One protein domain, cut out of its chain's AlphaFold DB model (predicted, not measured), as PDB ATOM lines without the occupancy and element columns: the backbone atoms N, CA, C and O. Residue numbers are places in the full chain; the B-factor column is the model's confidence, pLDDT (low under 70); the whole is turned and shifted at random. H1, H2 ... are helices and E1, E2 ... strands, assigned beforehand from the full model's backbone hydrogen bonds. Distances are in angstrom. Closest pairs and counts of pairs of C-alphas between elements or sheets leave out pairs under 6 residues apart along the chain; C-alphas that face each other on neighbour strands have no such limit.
ATOM      1  N   GLN A   2      16.339  91.460 115.244       86.12
ATOM      2  CA  GLN A   2      14.854  91.447 115.218       86.12
ATOM      3  C   GLN A   2      14.229  92.854 115.281       86.12
ATOM      4  O   GLN A   2      13.205  93.107 114.651       86.12
ATOM      5  N   ALA A   3      14.874  93.779 116.000       88.38
ATOM      6  CA  ALA A   3      14.511  95.193 116.001       88.38
ATOM      7  C   ALA A   3      14.543  95.780 114.579       88.38
ATOM      8  O   ALA A   3      13.529  96.283 114.119       88.38
ATOM      9  N   VAL A   4      15.642  95.586 113.844       90.44
ATOM     10  CA  VAL A   4      15.785  96.013 112.441       90.44
ATOM     11  C   VAL A   4      14.662  95.474 111.550       90.44
ATOM     12  O   VAL A   4      14.065  96.243 110.803       90.44
ATOM     13  N   LYS A   5      14.323  94.177 111.652       92.50
ATOM     14  CA  LYS A   5      13.202  93.582 110.892       92.50
ATOM     15  C   LYS A   5      11.895  94.326 111.157       92.50
ATOM     16  O   LYS A   5      11.163  94.639 110.222       92.50
ATOM     17  N   ARG A   6      11.609  94.602 112.433       91.56
ATOM     18  CA  ARG A   6      10.403  95.318 112.847       91.56
ATOM     19  C   ARG A   6      10.398  96.749 112.318       91.56
ATOM     20  O   ARG A   6       9.390  97.143 111.751       91.56
ATOM     21  N   GLU A   7      11.487  97.495 112.468       93.31
ATOM     22  CA  GLU A   7      11.559  98.890 112.013       93.31
ATOM     23  C   GLU A   7      11.458  98.996 110.487       93.31
ATOM     24  O   GLU A   7      10.696  99.812 109.977       93.31
ATOM     25  N   PHE A   8      12.137  98.118 109.742       94.06
ATOM     26  CA  PHE A   8      11.990  98.050 108.287       94.06
ATOM     27  C   PHE A   8      10.541  97.740 107.885       94.06
ATOM     28  O   PHE A   8       9.967  98.414 107.028       94.06
ATOM     29  N   GLY A   9       9.928  96.744 108.534       93.06
ATOM     30  CA  GLY A   9       8.534  96.377 108.297       93.06
ATOM     31  C   GLY A   9       7.547  97.481 108.682       93.06
ATOM     32  O   GLY A   9       6.531  97.639 108.020       93.06
ATOM     33  N   GLN A  10       7.842  98.284 109.707       92.50
ATOM     34  CA  GLN A  10       7.051  99.467 110.052       92.50
ATOM     35  C   GLN A  10       7.207 100.565 108.998       92.50
ATOM     36  O   GLN A  10       6.198 101.096 108.531       92.50
ATOM     37  N   TYR A  11       8.441 100.850 108.572       91.69
ATOM     38  CA  TYR A  11       8.744 101.866 107.564       91.69
ATOM     39  C   TYR A  11       8.001 101.596 106.250       91.69
ATOM     40  O   TYR A  11       7.387 102.498 105.680       91.69
ATOM     41  N   PHE A  12       7.982 100.338 105.802       93.88
ATOM     42  CA  PHE A  12       7.269  99.935 104.592       93.88
ATOM     43  C   PHE A  12       5.901  99.276 104.844       93.88
ATOM     44  O   PHE A  12       5.318  98.682 103.928       93.88
ATOM     45  N   GLY A  13       5.354  99.389 106.056       91.69
ATOM     46  CA  GLY A  13       4.188  98.612 106.492       91.69
ATOM     47  C   GLY A  13       2.937  98.857 105.656       91.69
ATOM     48  O   GLY A  13       2.191  97.924 105.363       91.69
ATOM     49  N   HIS A  14       2.752 100.088 105.168       91.69
ATOM     50  CA  HIS A  14       1.641 100.434 104.278       91.69
ATOM     51  C   HIS A  14       1.645  99.629 102.965       91.69
ATOM     52  O   HIS A  14       0.588  99.328 102.413       91.69
ATOM     53  N   TRP A  15       2.826  99.241 102.484       93.00
ATOM     54  CA  TRP A  15       3.012  98.486 101.244       93.00
ATOM     55  C   TRP A  15       3.221  96.984 101.481       93.00
ATOM     56  O   TRP A  15       3.441  96.232 100.524       93.00
ATOM     57  N   ASN A  16       3.140  96.538 102.743       93.88
ATOM     58  CA  ASN A  16       3.369  95.156 103.161       93.88
ATOM     59  C   ASN A  16       4.728  94.620 102.659       93.88
ATOM     60  O   ASN A  16       4.804  93.520 102.103       93.88
ATOM     61  N   ILE A  17       5.786  95.433 102.744       95.38
ATOM     62  CA  ILE A  17       7.143  95.036 102.341       95.38
ATOM     63  C   ILE A  17       7.914  94.618 103.587       95.38
ATOM     64  O   ILE A  17       7.976  95.349 104.570       95.38
ATOM     65  N   GLU A  18       8.521  93.441 103.516       96.06
ATOM     66  CA  GLU A  18       9.277  92.842 104.609       96.06
ATOM     67  C   GLU A  18      10.625  92.348 104.087       96.06
ATOM     68  O   GLU A  18      10.762  92.027 102.902       96.06
ATOM     69  N   LEU A  19      11.615  92.272 104.977       95.31
ATOM     70  CA  LEU A  19      12.895  91.642 104.662       95.31
ATOM     71  C   LEU A  19      12.727  90.117 104.576       95.31
ATOM     72  O   LEU A  19      12.117  89.531 105.480       95.31
ATOM     73  N   PRO A  20      13.309  89.459 103.557       95.56
ATOM     74  CA  PRO A  20      13.432  88.008 103.519       95.56
ATOM     75  C   PRO A  20      14.118  87.473 104.781       95.56
ATOM     76  O   PRO A  20      15.140  88.000 105.230       95.56
ATOM     77  N   GLU A  21      13.565  86.410 105.366       94.25
ATOM     78  CA  GLU A  21      14.098  85.854 106.619       94.25
ATOM     79  C   GLU A  21      15.508  85.286 106.454       94.25
ATOM     80  O   GLU A  21      16.325  85.393 107.367       94.25
ATOM     81  N   GLU A  22      15.797  84.722 105.281       95.50
ATOM     82  CA  GLU A  22      17.110  84.185 104.937       95.50
ATOM     83  C   GLU A  22      18.174  85.287 104.882       95.50
ATOM     84  O   GLU A  22      19.239  85.142 105.486       95.50
ATOM     85  N   ASP A  23      17.863  86.419 104.244       96.25
ATOM     86  CA  ASP A  23      18.786  87.551 104.134       96.25
ATOM     87  C   ASP A  23      19.064  88.166 105.510       96.25
ATOM     88  O   ASP A  23      20.213  88.448 105.851       96.25
ATOM     89  N   LEU A  24      18.038  88.268 106.361       93.81
ATOM     90  CA  LEU A  24      18.186  88.723 107.743       93.81
ATOM     91  C   LEU A  24      19.028  87.760 108.598       93.81
ATOM     92  O   LEU A  24      19.835  88.201 109.420       93.81
ATOM     93  N   ALA A  25      18.836  86.447 108.439       93.94
ATOM     94  CA  ALA A  25      19.575  85.435 109.190       93.94
ATOM     95  C   ALA A  25      21.056  85.408 108.787       93.94
ATOM     96  O   ALA A  25      21.935  85.364 109.654       93.94
ATOM     97  N   ASN A  26      21.329  85.502 107.487       95.88
ATOM     98  CA  ASN A  26      22.673  85.400 106.924       95.88
ATOM     99  C   ASN A  26      23.397  86.747 106.812       95.88
ATOM    100  O   ASN A  26      24.592  86.765 106.533       95.88
ATOM    101  N   ARG A  27      22.700  87.864 107.073       95.56
ATOM    102  CA  ARG A  27      23.186  89.233 106.832       95.56
ATOM    103  C   ARG A  27      23.579  89.416 105.366       95.56
ATOM    104  O   ARG A  27      24.543  90.106 105.039       95.56
ATOM    105  N   SER A  28      22.824  88.770 104.485       96.56
ATOM    106  CA  SER A  28      23.056  88.839 103.052       96.56
ATOM    107  C   SER A  28      22.507  90.154 102.512       96.56
ATOM    108  O   SER A  28      21.400  90.551 102.881       96.56
ATOM    109  N   PRO A  29      23.248  90.842 101.632       96.75
ATOM    110  CA  PRO A  29      22.672  91.941 100.881       96.75
ATOM    111  C   PRO A  29      21.577  91.411  99.951       96.75
ATOM    112  O   PRO A  29      21.633  90.266  99.499       96.75
ATOM    113  N   GLY A  30      20.614  92.259  99.614       96.31
ATOM    114  CA  GLY A  30      19.489  91.842  98.791       96.31
ATOM    115  C   GLY A  30      18.837  92.976  98.019       96.31
ATOM    116  O   GLY A  30      19.248  94.140  98.059       96.31
ATOM    117  N   PHE A  31      17.812  92.597  97.263       96.00
ATOM    118  CA  PHE A  31      17.027  93.510  96.449       96.00
ATOM    119  C   PHE A  31      15.553  93.105  96.471       96.00
ATOM    120  O   PHE A  31      15.222  91.935  96.288       96.00
ATOM    121  N   ILE A  32      14.667  94.076  96.684       95.69
ATOM    122  CA  ILE A  32      13.217  93.886  96.722       95.69
ATOM    123  C   ILE A  32      12.574  94.813  95.697       95.69
ATOM    124  O   ILE A  32      12.835  96.015  95.681       95.69
ATOM    125  N   THR A  33      11.671  94.271  94.882       94.19
ATOM    126  CA  THR A  33      10.759  95.068  94.054       94.19
ATOM    127  C   THR A  33       9.322  94.759  94.438       94.19
ATOM    128  O   THR A  33       8.861  93.630  94.258       94.19
ATOM    129  N   LYS A  34       8.601  95.742  94.986       94.25
ATOM    130  CA  LYS A  34       7.210  95.560  95.427       94.25
ATOM    131  C   LYS A  34       6.479  96.893  95.525       94.25
ATOM    132  O   LYS A  34       7.038  97.870  95.998       94.25
ATOM    133  N   ALA A  35       5.215  96.922  95.098       91.31
ATOM    134  CA  ALA A  35       4.328  98.084  95.238       91.31
ATOM    135  C   ALA A  35       4.926  99.416  94.727       91.31
ATOM    136  O   ALA A  35       4.750 100.455  95.352       91.31
ATOM    137  N   GLY A  36       5.650  99.377  93.601       89.31
ATOM    138  CA  GLY A  36       6.297 100.557  93.013       89.31
ATOM    139  C   GLY A  36       7.648 100.930  93.632       89.31
ATOM    140  O   GLY A  36       8.286 101.856  93.137       89.31
ATOM    141  N   TRP A  37       8.090 100.209  94.666       92.81
ATOM    142  CA  TRP A  37       9.410 100.355  95.270       92.81
ATOM    143  C   TRP A  37      10.433  99.416  94.641       92.81
ATOM    144  O   TRP A  37      10.140  98.241  94.412       92.81
ATOM    145  N   SER A  38      11.645  99.930  94.464       94.06
ATOM    146  CA  SER A  38      12.877  99.174  94.231       94.06
ATOM    147  C   SER A  38      13.813  99.462  95.399       94.06
ATOM    148  O   SER A  38      14.197 100.611  95.593       94.06
ATOM    149  N   ILE A  39      14.139  98.450  96.198       95.81
ATOM    150  CA  ILE A  39      14.872  98.592  97.462       95.81
ATOM    151  C   ILE A  39      16.102  97.701  97.400       95.81
ATOM    152  O   ILE A  39      15.971  96.478  97.372       95.81
ATOM    153  N   ARG A  40      17.290  98.295  97.411       97.06
ATOM    154  CA  ARG A  40      18.553  97.579  97.576       97.06
ATOM    155  C   ARG A  40      19.047  97.789  98.991       97.06
ATOM    156  O   ARG A  40      18.962  98.901  99.503       97.06
ATOM    157  N   TYR A  41      19.517  96.729  99.629       97.75
ATOM    158  CA  TYR A  41      19.919  96.798 101.025       97.75
ATOM    159  C   TYR A  41      21.137  95.932 101.314       97.75
ATOM    160  O   TYR A  41      21.388  94.928 100.646       97.75
ATOM    161  N   ILE A  42      21.877  96.338 102.339       97.50
ATOM    162  CA  ILE A  42      23.072  95.675 102.850       97.50
ATOM    163  C   ILE A  42      23.021  95.628 104.378       97.50
ATOM    164  O   ILE A  42      22.329  96.423 105.019       97.50
ATOM    165  N   PHE A  43      23.804  94.728 104.959       96.75
ATOM    166  CA  PHE A  43      24.065  94.695 106.393       96.75
ATOM    167  C   PHE A  43      25.510  95.099 106.662       96.75
ATOM    168  O   PHE A  43      26.410  94.768 105.888       96.75
ATOM    169  N   GLY A  44      25.739  95.795 107.769       95.12
ATOM    170  CA  GLY A  44      27.069  96.243 108.159       95.12
ATOM    171  C   GLY A  44      27.219  96.396 109.665       95.12
ATOM    172  O   GLY A  44      26.316  96.066 110.440       95.12
ATOM    173  N   LYS A  45      28.398  96.870 110.072       94.50
ATOM    174  CA  LYS A  45      28.728  97.165 111.467       94.50
ATOM    175  C   LYS A  45      29.425  98.507 111.577       94.50
ATOM    176  O   LYS A  45      30.279  98.823 110.754       94.50
ATOM    177  N   ASP A  46      29.079  99.245 112.620       91.81
ATOM    178  CA  ASP A  46      29.778 100.448 113.054       91.81
ATOM    179  C   ASP A  46      30.249 100.231 114.499       91.81
ATOM    180  O   ASP A  46      29.455 100.230 115.445       91.81
ATOM    181  N   GLY A  47      31.532  99.898 114.655       90.44
ATOM    182  CA  GLY A  47      32.049  99.315 115.893       90.44
ATOM    183  C   GLY A  47      31.327  98.007 116.233       90.44
ATOM    184  O   GLY A  47      31.321  97.067 115.437       90.44
ATOM    185  N   ASP A  48      30.697  97.965 117.408       89.44
ATOM    186  CA  ASP A  48      29.928  96.806 117.877       89.44
ATOM    187  C   ASP A  48      28.453  96.825 117.434       89.44
ATOM    188  O   ASP A  48      27.748  95.840 117.646       89.44
ATOM    189  N   ARG A  49      27.974  97.914 116.814       91.06
ATOM    190  CA  ARG A  49      26.561  98.085 116.442       91.06
ATOM    191  C   ARG A  49      26.299  97.525 115.050       91.06
ATOM    192  O   ARG A  49      26.875  98.005 114.072       91.06
ATOM    193  N   GLU A  50      25.411  96.538 114.937       94.06
ATOM    194  CA  GLU A  50      24.944  96.055 113.629       94.06
ATOM    195  C   GLU A  50      23.874  96.987 113.043       94.06
ATOM    196  O   GLU A  50      23.017  97.510 113.766       94.06
ATOM    197  N   TYR A  51      23.884  97.150 111.721       96.00
ATOM    198  CA  TYR A  51      22.880  97.932 111.006       96.00
ATOM    199  C   TYR A  51      22.427  97.268 109.703       96.00
ATOM    200  O   TYR A  51      23.140  96.459 109.105       96.00
ATOM    201  N   LEU A  52      21.238  97.665 109.255       97.00
ATOM    202  CA  LEU A  52      20.764  97.528 107.880       97.00
ATOM    203  C   LEU A  52      20.811  98.903 107.226       97.00
ATOM    204  O   LEU A  52      20.300  99.867 107.787       97.00
ATOM    205  N   GLU A  53      21.381  98.990 106.035       97.50
ATOM    206  CA  GLU A  53      21.333 100.192 105.209       97.50
ATOM    207  C   GLU A  53      20.615  99.864 103.913       97.50
ATOM    208  O   GLU A  53      20.873  98.825 103.305       97.50
ATOM    209  N   PHE A  54      19.690 100.724 103.501       96.75
ATOM    210  CA  PHE A  54      18.965 100.552 102.259       96.75
ATOM    211  C   PHE A  54      18.886 101.846 101.468       96.75
ATOM    212  O   PHE A  54      18.721 102.937 102.015       96.75
ATOM    213  N   TYR A  55      18.936 101.682 100.154       96.19
ATOM    214  CA  TYR A  55      18.533 102.689  99.196       96.19
ATOM    215  C   TYR A  55      17.227 102.224  98.555       96.19
ATOM    216  O   TYR A  55      17.139 101.105  98.049       96.19
ATOM    217  N   ALA A  56      16.193 103.053  98.613       94.25
ATOM    218  CA  ALA A  56      14.864 102.750  98.118       94.25
ATOM    219  C   ALA A  56      14.404 103.831  97.147       94.25
ATOM    220  O   ALA A  56      14.376 105.013  97.469       94.25
ATOM    221  N   MET A  57      14.003 103.409  95.959       91.12
ATOM    222  CA  MET A  57      13.440 104.265  94.926       91.12
ATOM    223  C   MET A  57      11.960 103.963  94.778       91.12
ATOM    224  O   MET A  57      11.566 102.794  94.810       91.12
ATOM    225  N   HIS A  58      11.158 104.989  94.533       88.00
ATOM    226  CA  HIS A  58       9.746 104.829  94.225       88.00
ATOM    227  C   HIS A  58       9.398 105.605  92.960       88.00
ATOM    228  O   HIS A  58       9.912 106.691  92.722       88.00
ATOM    229  N   LEU A  59       8.495 105.065  92.142       77.75
ATOM    230  CA  LEU A  59       8.167 105.649  90.834       77.75
ATOM    231  C   LEU A  59       7.583 107.072  90.902       77.75
ATOM    232  O   LEU A  59       7.623 107.790  89.908       77.75
ATOM    233  N   MET A  60       7.016 107.459  92.047       76.38
ATOM    234  CA  MET A  60       6.247 108.703  92.200       76.38
ATOM    235  C   MET A  60       6.787 109.647  93.280       76.38
ATOM    236  O   MET A  60       6.201 110.704  93.500       76.38
ATOM    237  N   THR A  61       7.845 109.269  93.995       78.69
ATOM    238  CA  THR A  61       8.408 110.075  95.092       78.69
ATOM    239  C   THR A  61       9.926 110.058  95.028       78.69
ATOM    240  O   THR A  61      10.497 109.180  94.388       78.69
ATOM    241  N   ASP A  62      10.577 111.001  95.711       82.12
ATOM    242  CA  ASP A  62      12.036 110.985  95.824       82.12
ATOM    243  C   ASP A  62      12.541 109.689  96.466       82.12
ATOM    244  O   ASP A  62      11.826 109.003  97.213       82.12
ATOM    245  N   ASP A  63      13.799 109.389  96.176       90.62
ATOM    246  CA  ASP A  63      14.501 108.240  96.715       90.62
ATOM    247  C   ASP A  63      14.674 108.379  98.245       90.62
ATOM    248  O   ASP A  63      14.472 109.439  98.851       90.62
ATOM    249  N   ARG A  64      15.014 107.273  98.903       92.00
ATOM    250  CA  ARG A  64      15.262 107.186 100.343       92.00
ATOM    251  C   ARG A  64      16.565 106.446 100.567       92.00
ATOM    252  O   ARG A  64      16.717 105.336 100.071       92.00
ATOM    253  N   HIS A  65      17.466 107.034 101.339       95.38
ATOM    254  CA  HIS A  65      18.701 106.395 101.769       95.38
ATOM    255  C   HIS A  65      18.727 106.385 103.289       95.38
ATOM    256  O   HIS A  65      18.645 107.434 103.922       95.38
ATOM    257  N   VAL A  66      18.736 105.194 103.877       96.12
ATOM    258  CA  VAL A  66      18.416 105.025 105.293       96.12
ATOM    259  C   VAL A  66      19.292 103.954 105.901       96.12
ATOM    260  O   VAL A  66      19.482 102.891 105.311       96.12
ATOM    261  N   ARG A  67      19.731 104.201 107.132       96.94
ATOM    262  CA  ARG A  67      20.355 103.210 107.998       96.94
ATOM    263  C   ARG A  67      19.524 102.997 109.264       96.94
ATOM    264  O   ARG A  67      19.106 103.951 109.915       96.94
ATOM    265  N   ILE A  68      19.292 101.733 109.602       95.62
ATOM    266  CA  ILE A  68      18.579 101.284 110.799       95.62
ATOM    267  C   ILE A  68      19.546 100.451 111.637       95.62
ATOM    268  O   ILE A  68      19.966  99.369 111.215       95.62
ATOM    269  N   TYR A  69      19.875 100.937 112.827       93.94
ATOM    270  CA  TYR A  69      20.711 100.225 113.787       93.94
ATOM    271  C   TYR A  69      19.881  99.264 114.646       93.94
ATOM    272  O   TYR A  69      18.663  99.395 114.804       93.94
ATOM    273  N   GLU A  70      20.532  98.256 115.220       89.06
ATOM    274  CA  GLU A  70      19.847  97.247 116.033       89.06
ATOM    275  C   GLU A  70      19.255  97.754 117.355       89.06
ATOM    276  O   GLU A  70      18.364  97.104 117.905       89.06
ATOM    277  N   ASP A  71      19.717  98.906 117.832       84.94
ATOM    278  CA  ASP A  71      19.191  99.628 118.990       84.94
ATOM    279  C   ASP A  71      18.041 100.583 118.632       84.94
ATOM    280  O   ASP A  71      17.593 101.346 119.485       84.94
ATOM    281  N   VAL A  72      17.503 100.469 117.410       76.50
ATOM    282  CA  VAL A  72      16.358 101.243 116.901       76.50
ATOM    283  C   VAL A  72      16.725 102.701 116.585       76.50
ATOM    284  O   VAL A  72      15.847 103.519 116.315       76.50
ATOM    285  N   GLU A  73      18.017 103.047 116.540       84.00
ATOM    286  CA  GLU A  73      18.432 104.329 115.973       84.00
ATOM    287  C   GLU A  73      18.216 104.340 114.452       84.00
ATOM    288  O   GLU A  73      18.569 103.399 113.734       84.00
ATOM    289  N   TYR A  74      17.623 105.435 113.980       86.00
ATOM    290  CA  TYR A  74      17.293 105.674 112.585       86.00
ATOM    291  C   TYR A  74      18.113 106.847 112.063       86.00
ATOM    292  O   TYR A  74      18.119 107.921 112.668       86.00
ATOM    293  N   GLN A  75      18.770 106.653 110.924       93.88
ATOM    294  CA  GLN A  75      19.571 107.683 110.284       93.88
ATOM    295  C   GLN A  75      19.172 107.822 108.815       93.88
ATOM    296  O   GLN A  75      19.330 106.885 108.029       93.88
ATOM    297  N   GLU A  76      18.688 109.007 108.442       93.81
ATOM    298  CA  GLU A  76      18.587 109.402 107.036       93.81
ATOM    299  C   GLU A  76      19.979 109.776 106.525       93.81
ATOM    300  O   GLU A  76      20.726 110.506 107.181       93.81
ATOM    301  N   LEU A  77      20.330 109.236 105.366       95.56
ATOM    302  CA  LEU A  77      21.584 109.482 104.670       95.56
ATOM    303  C   LEU A  77      21.311 110.280 103.393       95.56
ATOM    304  O   LEU A  77      20.173 110.377 102.929       95.56
ATOM    305  N   ASP A  78      22.371 110.828 102.802       94.31
ATOM    306  CA  ASP A  78      22.266 111.568 101.549       94.31
ATOM    307  C   ASP A  78      21.648 110.679 100.453       94.31
ATOM    308  O   ASP A  78      22.165 109.604 100.134       94.31
ATOM    309  N   ALA A  79      20.546 111.134  99.859       92.81
ATOM    310  CA  ALA A  79      19.891 110.487  98.725       92.81
ATOM    311  C   ALA A  79      19.999 111.354  97.468       92.81
ATOM    312  O   ALA A  79      20.192 112.570  97.565       92.81
ATOM    313  N   ILE A  80      19.872 110.736  96.288       90.38
ATOM    314  CA  ILE A  80      19.870 111.473  95.021       90.38
ATOM    315  C   ILE A  80      18.664 112.409  95.001       90.38
ATOM    316  O   ILE A  80      17.524 111.992  95.205       90.38
ATOM    317  N   CYS A  81      18.931 113.682  94.728       86.81
ATOM    318  CA  CYS A  81      17.941 114.742  94.724       86.81
ATOM    319  C   CYS A  81      17.588 115.142  93.290       86.81
ATOM    320  O   CYS A  81      18.421 115.646  92.528       86.81
ATOM    321  N   SER A  82      16.329 114.924  92.915       81.69
ATOM    322  CA  SER A  82      15.829 115.234  91.571       81.69
ATOM    323  C   SER A  82      15.526 116.725  91.363       81.69
ATOM    324  O   SER A  82      15.399 117.179  90.225       81.69
ATOM    325  N   MET A  83      15.407 117.490  92.452       83.94
ATOM    326  CA  MET A  83      15.000 118.894  92.447       83.94
ATOM    327  C   MET A  83      16.037 119.768  93.150       83.94
ATOM    328  O   MET A  83      16.655 119.358  94.124       83.94
ATOM    329  N   PHE A  84      16.187 121.002  92.684       89.62
ATOM    330  CA  PHE A  84      16.989 122.029  93.338       89.62
ATOM    331  C   PHE A  84      16.231 123.355  93.310       89.62
ATOM    332  O   PHE A  84      15.401 123.592  92.431       89.62
ATOM    333  N   GLY A  85      16.480 124.200  94.307       92.75
ATOM    334  CA  GLY A  85      15.906 125.539  94.388       92.75
ATOM    335  C   GLY A  85      16.900 126.595  93.916       92.75
ATOM    336  O   GLY A  85      18.096 126.455  94.151       92.75
ATOM    337  N   PHE A  86      16.394 127.659  93.299       96.06
ATOM    338  CA  PHE A  86      17.163 128.841  92.912       96.06
ATOM    339  C   PHE A  86      16.314 130.110  93.090       96.06
ATOM    340  O   PHE A  86      15.081 130.039  93.113       96.06
ATOM    341  N   ASP A  87      16.959 131.269  93.223       96.56
ATOM    342  CA  ASP A  87      16.299 132.576  93.239       96.56
ATOM    343  C   ASP A  87      16.329 133.206  91.833       96.56
ATOM    344  O   ASP A  87      17.390 133.640  91.373       96.56
ATOM    345  N   PRO A  88      15.176 133.349  91.149       94.94
ATOM    346  CA  PRO A  88      15.122 133.926  89.805       94.94
ATOM    347  C   PRO A  88      15.534 135.407  89.750       94.94
ATOM    348  O   PRO A  88      15.677 135.967  88.664       94.94
ATOM    349  N   LYS A  89      15.695 136.082  90.898       97.38
ATOM    350  CA  LYS A  89      16.164 137.474  90.972       97.38
ATOM    351  C   LYS A  89      17.684 137.598  90.937       97.38
ATOM    352  O   LYS A  89      18.176 138.713  90.766       97.38
ATOM    353  N   ILE A  90      18.419 136.502  91.118       97.31
ATOM    354  CA  ILE A  90      19.880 136.481  91.120       97.31
ATOM    355  C   ILE A  90      20.347 135.921  89.766       97.31
ATOM    356  O   ILE A  90      20.175 134.732  89.502       97.31
ATOM    357  N   PRO A  91      20.937 136.748  88.880       96.81
ATOM    358  CA  PRO A  91      21.465 136.257  87.611       96.81
ATOM    359  C   PRO A  91      22.519 135.167  87.833       96.81
ATOM    360  O   PRO A  91      23.476 135.382  88.577       96.81
ATOM    361  N   GLY A  92      22.363 134.021  87.169       96.19
ATOM    362  CA  GLY A  92      23.285 132.889  87.283       96.19
ATOM    363  C   GLY A  92      22.985 131.909  88.426       96.19
ATOM    364  O   GLY A  92      23.751 130.964  88.625       96.19
ATOM    365  N   ASP A  93      21.939 132.144  89.229       96.31
ATOM    366  CA  ASP A  93      21.657 131.308  90.403       96.31
ATOM    367  C   ASP A  93      21.080 129.938  90.041       96.31
ATOM    368  O   ASP A  93      21.397 128.953  90.702       96.31
ATOM    369  N   GLU A  94      20.302 129.857  88.958       95.75
ATOM    370  CA  GLU A  94      19.798 128.588  88.427       95.75
ATOM    371  C   GLU A  94      20.958 127.696  87.967       95.75
ATOM    372  O   GLU A  94      21.068 126.553  88.408       95.75
ATOM    373  N   GLU A  95      21.895 128.233  87.181       94.81
ATOM    374  CA  GLU A  95      23.067 127.494  86.702       94.81
ATOM    375  C   GLU A  95      24.015 127.103  87.846       94.81
ATOM    376  O   GLU A  95      24.683 126.063  87.795       94.81
ATOM    377  N   ARG A  96      24.102 127.934  88.894       95.81
ATOM    378  CA  ARG A  96      24.829 127.601  90.124       95.81
ATOM    379  C   ARG A  96      24.161 126.433  90.846       95.81
ATOM    380  O   ARG A  96      24.852 125.460  91.142       95.81
ATOM    381  N   ALA A  97      22.860 126.526  91.111       94.50
ATOM    382  CA  ALA A  97      22.107 125.510  91.838       94.50
ATOM    383  C   ALA A  97      22.071 124.175  91.078       94.50
ATOM    384  O   ALA A  97      22.238 123.116  91.683       94.50
ATOM    385  N   GLU A  98      21.952 124.214  89.751       92.06
ATOM    386  CA  GLU A  98      22.023 123.026  88.900       92.06
ATOM    387  C   GLU A  98      23.394 122.339  89.011       92.06
ATOM    388  O   GLU A  98      23.473 121.119  89.187       92.06
ATOM    389  N   ARG A  99      24.488 123.114  88.944       92.38
ATOM    390  CA  ARG A  99      25.852 122.586  89.094       92.38
ATOM    391  C   ARG A  99      26.068 121.976  90.479       92.38
ATOM    392  O   ARG A  99      26.553 120.851  90.564       92.38
ATOM    393  N   GLU A 100      25.687 122.687  91.539       94.12
ATOM    394  CA  GLU A 100      25.807 122.212  92.924       94.12
ATOM    395  C   GLU A 100      25.001 120.919  93.141       94.12
ATOM    396  O   GLU A 100      25.520 119.954  93.704       94.12
ATOM    397  N   ASN A 101      23.772 120.846  92.617       92.06
ATOM    398  CA  ASN A 101      22.946 119.639  92.691       92.06
ATOM    399  C   ASN A 101      23.575 118.459  91.936       92.06
ATOM    400  O   ASN A 101      23.519 117.317  92.393       92.06
ATOM    401  N   ARG A 102      24.208 118.715  90.787       87.50
ATOM    402  CA  ARG A 102      24.911 117.681  90.019       87.50
ATOM    403  C   ARG A 102      26.122 117.142  90.769       87.50
ATOM    404  O   ARG A 102      26.286 115.929  90.858       87.50
ATOM    405  N   GLU A 103      26.955 118.024  91.312       91.50
ATOM    406  CA  GLU A 103      28.130 117.644  92.105       91.50
ATOM    407  C   GLU A 103      27.717 116.850  93.354       91.50
ATOM    408  O   GLU A 103      28.306 115.808  93.655       91.50
ATOM    409  N   TYR A 104      26.648 117.288  94.027       93.06
ATOM    410  CA  TYR A 104      26.031 116.559  95.130       93.06
ATOM    411  C   TYR A 104      25.592 115.151  94.692       93.06
ATOM    412  O   TYR A 104      26.044 114.164  95.272       93.06
ATOM    413  N   ASN A 105      24.796 115.031  93.627       91.62
ATOM    414  CA  ASN A 105      24.279 113.740  93.163       91.62
ATOM    415  C   ASN A 105      25.381 112.797  92.662       91.62
ATOM    416  O   ASN A 105      25.294 111.590  92.878       91.62
ATOM    417  N   GLN A 106      26.445 113.320  92.049       89.00
ATOM    418  CA  GLN A 106      27.619 112.529  91.668       89.00
ATOM    419  C   GLN A 106      28.343 111.953  92.890       89.00
ATOM    420  O   GLN A 106      28.729 110.782  92.875       89.00
ATOM    421  N   ARG A 107      28.506 112.751  93.956       93.38
ATOM    422  CA  ARG A 107      29.097 112.289  95.219       93.38
ATOM    423  C   ARG A 107      28.250 111.185  95.849       93.38
ATOM    424  O   ARG A 107      28.797 110.140  96.187       93.38
ATOM    425  N   VAL A 108      26.938 111.398  95.952       93.00
ATOM    426  CA  VAL A 108      26.003 110.407  96.510       93.00
ATOM    427  C   VAL A 108      26.011 109.126  95.686       93.00
ATOM    428  O   VAL A 108      26.150 108.038  96.235       93.00
ATOM    429  N   TYR A 109      25.936 109.228  94.358       89.69
ATOM    430  CA  TYR A 109      25.957 108.057  93.486       89.69
ATOM    431  C   TYR A 109      27.236 107.231  93.658       89.69
ATOM    432  O   TYR A 109      27.169 106.008  93.753       89.69
ATOM    433  N   LYS A 110      28.397 107.889  93.754       89.88
ATOM    434  CA  LYS A 110      29.669 107.204  93.999       89.88
ATOM    435  C   LYS A 110      29.668 106.460  95.339       89.88
ATOM    436  O   LYS A 110      30.106 105.316  95.385       89.88
ATOM    437  N   GLU A 111      29.136 107.072  96.396       93.31
ATOM    438  CA  GLU A 111      28.994 106.419  97.704       93.31
ATOM    439  C   GLU A 111      28.090 105.179  97.627       93.31
ATOM    440  O   GLU A 111      28.434 104.121  98.156       93.31
ATOM    441  N   LEU A 112      26.961 105.272  96.918       93.62
ATOM    442  CA  LEU A 112      26.067 104.131  96.710       93.62
ATOM    443  C   LEU A 112      26.762 103.001  95.940       93.62
ATOM    444  O   LEU A 112      26.609 101.838  96.312       93.62
ATOM    445  N   GLN A 113      27.554 103.326  94.913       91.38
ATOM    446  CA  GLN A 113      28.326 102.335  94.156       91.38
ATOM    447  C   GLN A 113      29.368 101.633  95.027       91.38
ATOM    448  O   GLN A 113      29.481 100.409  94.990       91.38
ATOM    449  N   GLU A 114      30.111 102.388  95.838       93.00
ATOM    450  CA  GLU A 114      31.128 101.835  96.741       93.00
ATOM    451  C   GLU A 114      30.520 100.869  97.770       93.00
ATOM    452  O   GLU A 114      31.147  99.873  98.130       93.00
ATOM    453  N   LYS A 115      29.278 101.120  98.196       93.56
ATOM    454  CA  LYS A 115      28.537 100.264  99.131       93.56
ATOM    455  C   LYS A 115      27.763  99.121  98.463       93.56
ATOM    456  O   LYS A 115      27.205  98.281  99.166       93.56
ATOM    457  N   GLY A 116      27.690  99.080  97.131       93.00
ATOM    458  CA  GLY A 116      26.839  98.136  96.396       93.00
ATOM    459  C   GLY A 116      25.337  98.390  96.578       93.00
ATOM    460  O   GLY A 116      24.527  97.476  96.419       93.00
ATOM    461  N   LEU A 117      24.968  99.622  96.935       93.50
ATOM    462  CA  LEU A 117      23.595 100.113  97.061       93.50
ATOM    463  C   LEU A 117      23.114 100.833  95.798       93.50
ATOM    464  O   LEU A 117      21.950 101.230  95.725       93.50
ATOM    465  N   ASP A 118      23.979 100.995  94.797       85.69
ATOM    466  CA  ASP A 118      23.614 101.662  93.565       85.69
ATOM    467  C   ASP A 118      22.524 100.898  92.811       85.69
ATOM    468  O   ASP A 118      22.517  99.669  92.650       85.69
ATOM    469  N   MET A 119      21.571 101.690  92.344       76.31
ATOM    470  CA  MET A 119      20.536 101.297  91.415       76.31
ATOM    471  C   MET A 119      20.493 102.379  90.347       76.31
ATOM    472  O   MET A 119      20.449 103.573  90.655       76.31
ATOM    473  N   MET A 120      20.529 101.981  89.078       68.94
ATOM    474  CA  MET A 120      20.367 102.935  87.987       68.94
ATOM    475  C   MET A 120      18.894 103.372  87.938       68.94
ATOM    476  O   MET A 120      18.057 102.754  87.289       68.94
ATOM    477  N   SER A 121      18.581 104.411  88.708       65.75
ATOM    478  CA  SER A 121      17.281 105.074  88.788       65.75
ATOM    479  C   SER A 121      17.042 105.994  87.598       65.75
ATOM    480  O   SER A 121      17.994 106.513  87.017       65.75
ATOM    481  N   VAL A 122      15.776 106.278  87.272       60.97
ATOM    482  CA  VAL A 122      15.442 107.412  86.391       60.97
ATOM    483  C   VAL A 122      15.949 108.713  87.019       60.97
ATOM    484  O   VAL A 122      16.546 109.520  86.315       60.97
ATOM    485  N   ASN A 123      15.823 108.880  88.342       63.19
ATOM    486  CA  ASN A 123      16.371 110.033  89.060       63.19
ATOM    487  C   ASN A 123      17.902 110.072  88.953       63.19
ATOM    488  O   ASN A 123      18.456 111.110  88.604       63.19
ATOM    489  N   THR A 124      18.582 108.935  89.141       65.31
ATOM    490  CA  THR A 124      20.031 108.784  88.908       65.31
ATOM    491  C   THR A 124      20.393 109.192  87.483       65.31
ATOM    492  O   THR A 124      21.257 110.039  87.286       65.31
ATOM    493  N   TYR A 125      19.703 108.659  86.475       68.44
ATOM    494  CA  TYR A 125      19.966 108.976  85.077       68.44
ATOM    495  C   TYR A 125      19.773 110.467  84.775       68.44
ATOM    496  O   TYR A 125      20.658 111.071  84.170       68.44
ATOM    497  N   LEU A 126      18.668 111.071  85.225       67.38
ATOM    498  CA  LEU A 126      18.377 112.495  85.039       67.38
ATOM    499  C   LEU A 126      19.399 113.379  85.765       67.38
ATOM    500  O   LEU A 126      19.937 114.306  85.163       67.38
ATOM    501  N   SER A 127      19.722 113.048  87.019       67.31
ATOM    502  CA  SER A 127      20.693 113.785  87.837       67.31
ATOM    503  C   SER A 127      22.117 113.747  87.277       67.31
ATOM    504  O   SER A 127      22.880 114.690  87.481       67.31
ATOM    505  N   LEU A 128      22.475 112.679  86.556       69.25
ATOM    506  CA  LEU A 128      23.810 112.491  85.989       69.25
ATOM    507  C   LEU A 128      23.927 112.976  84.534       69.25
ATOM    508  O   LEU A 128      25.021 113.367  84.133       69.25
ATOM    509  N   ASN A 129      22.841 112.957  83.746       65.69
ATOM    510  CA  ASN A 129      22.884 113.170  82.287       65.69
ATOM    511  C   ASN A 129      22.159 114.427  81.780       65.69
ATOM    512  O   ASN A 129      22.069 114.619  80.570       65.69
ATOM    513  N   ASN A 130      21.704 115.315  82.667       60.81
ATOM    514  CA  ASN A 130      21.366 116.694  82.310       60.81
ATOM    515  C   ASN A 130      20.303 116.860  81.207       60.81
ATOM    516  O   ASN A 130      20.410 117.747  80.357       60.81
TER     517      ASN A 130
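What this domain is: This is residues 2 to 130 of the 133 residues of an uncharacterized protein of Methanocella paludicola (strain DSM 17711 / JCM 13418 / NBRC 101707 / SANAE) (UniProt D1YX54). A twisted sheet of five strands has H1 packed along one face, while the long helix H3 comes back toward the sheet from a far end reached by the unnamed residues 77 to 92, and makes much of the length. Short H4 packs on H3, and H2 grazes the sheet. The printed part has 129 residues, with named elements in the order H1, H2, E1 to E5, H3, H4; the sheet's order is E1 E2 E3 E4 E5, antiparallel, and the class is mixed, helices and strands. It is only just compact, close to loose, with a radius of gyration of the C-alphas of 16.5 A and spans of 54 by 34 by 22 A.

Where its parts are: Find C-alpha 2 at (14.854, 91.447, 115.218), where H1, residues 2 to 11, begins; H2 is residues 21 to 26. Next come E1, 30 to 34, E2, 37 to 46, 27.0 A long, E3, 49 to 58, 28.7 A, E4, 61 to 69, 24.5 A, and E5, 74 to 76. H3, 93 to 115, runs 33.0 A from (21.657, 131.308, 90.403); H4, 122 to 129, ends at (22.884, 113.170, 82.287).

How they stand to each other: E1 to E5 form a meander, each strand the antiparallel neighbour of the one before. Look for N 32 and O 39 at 2.8 A, N 42 and O 53 at 2.9 A, N 54 and O 66 at 2.8 A, and N 67 and O 75 at 2.9 A. H1 is on the sheet at a height of 9.7 A, over E4, with C-alphas Val 4 and Ile 68 closest at 6.2 A. H2 with residues 23 to 26, H3 with 108 to 115 and H4 with 122 to 124 only graze it. H3, with residues 101 to 109 alone, touches H4 at a steep tilt of 64 degrees; the closest C-alphas, Arg 102 and Ser 127, are 6.1 A apart. In the four helices every O i to N i+4 pair is within hydrogen-bond range.

The domain as a whole: The farthest C-alphas, Ala 25 and Pro 91, are 55.2 A apart. The printed part has no cut, and the link E5 to H3 is long. Residues 120 to 130 have pLDDT under 70.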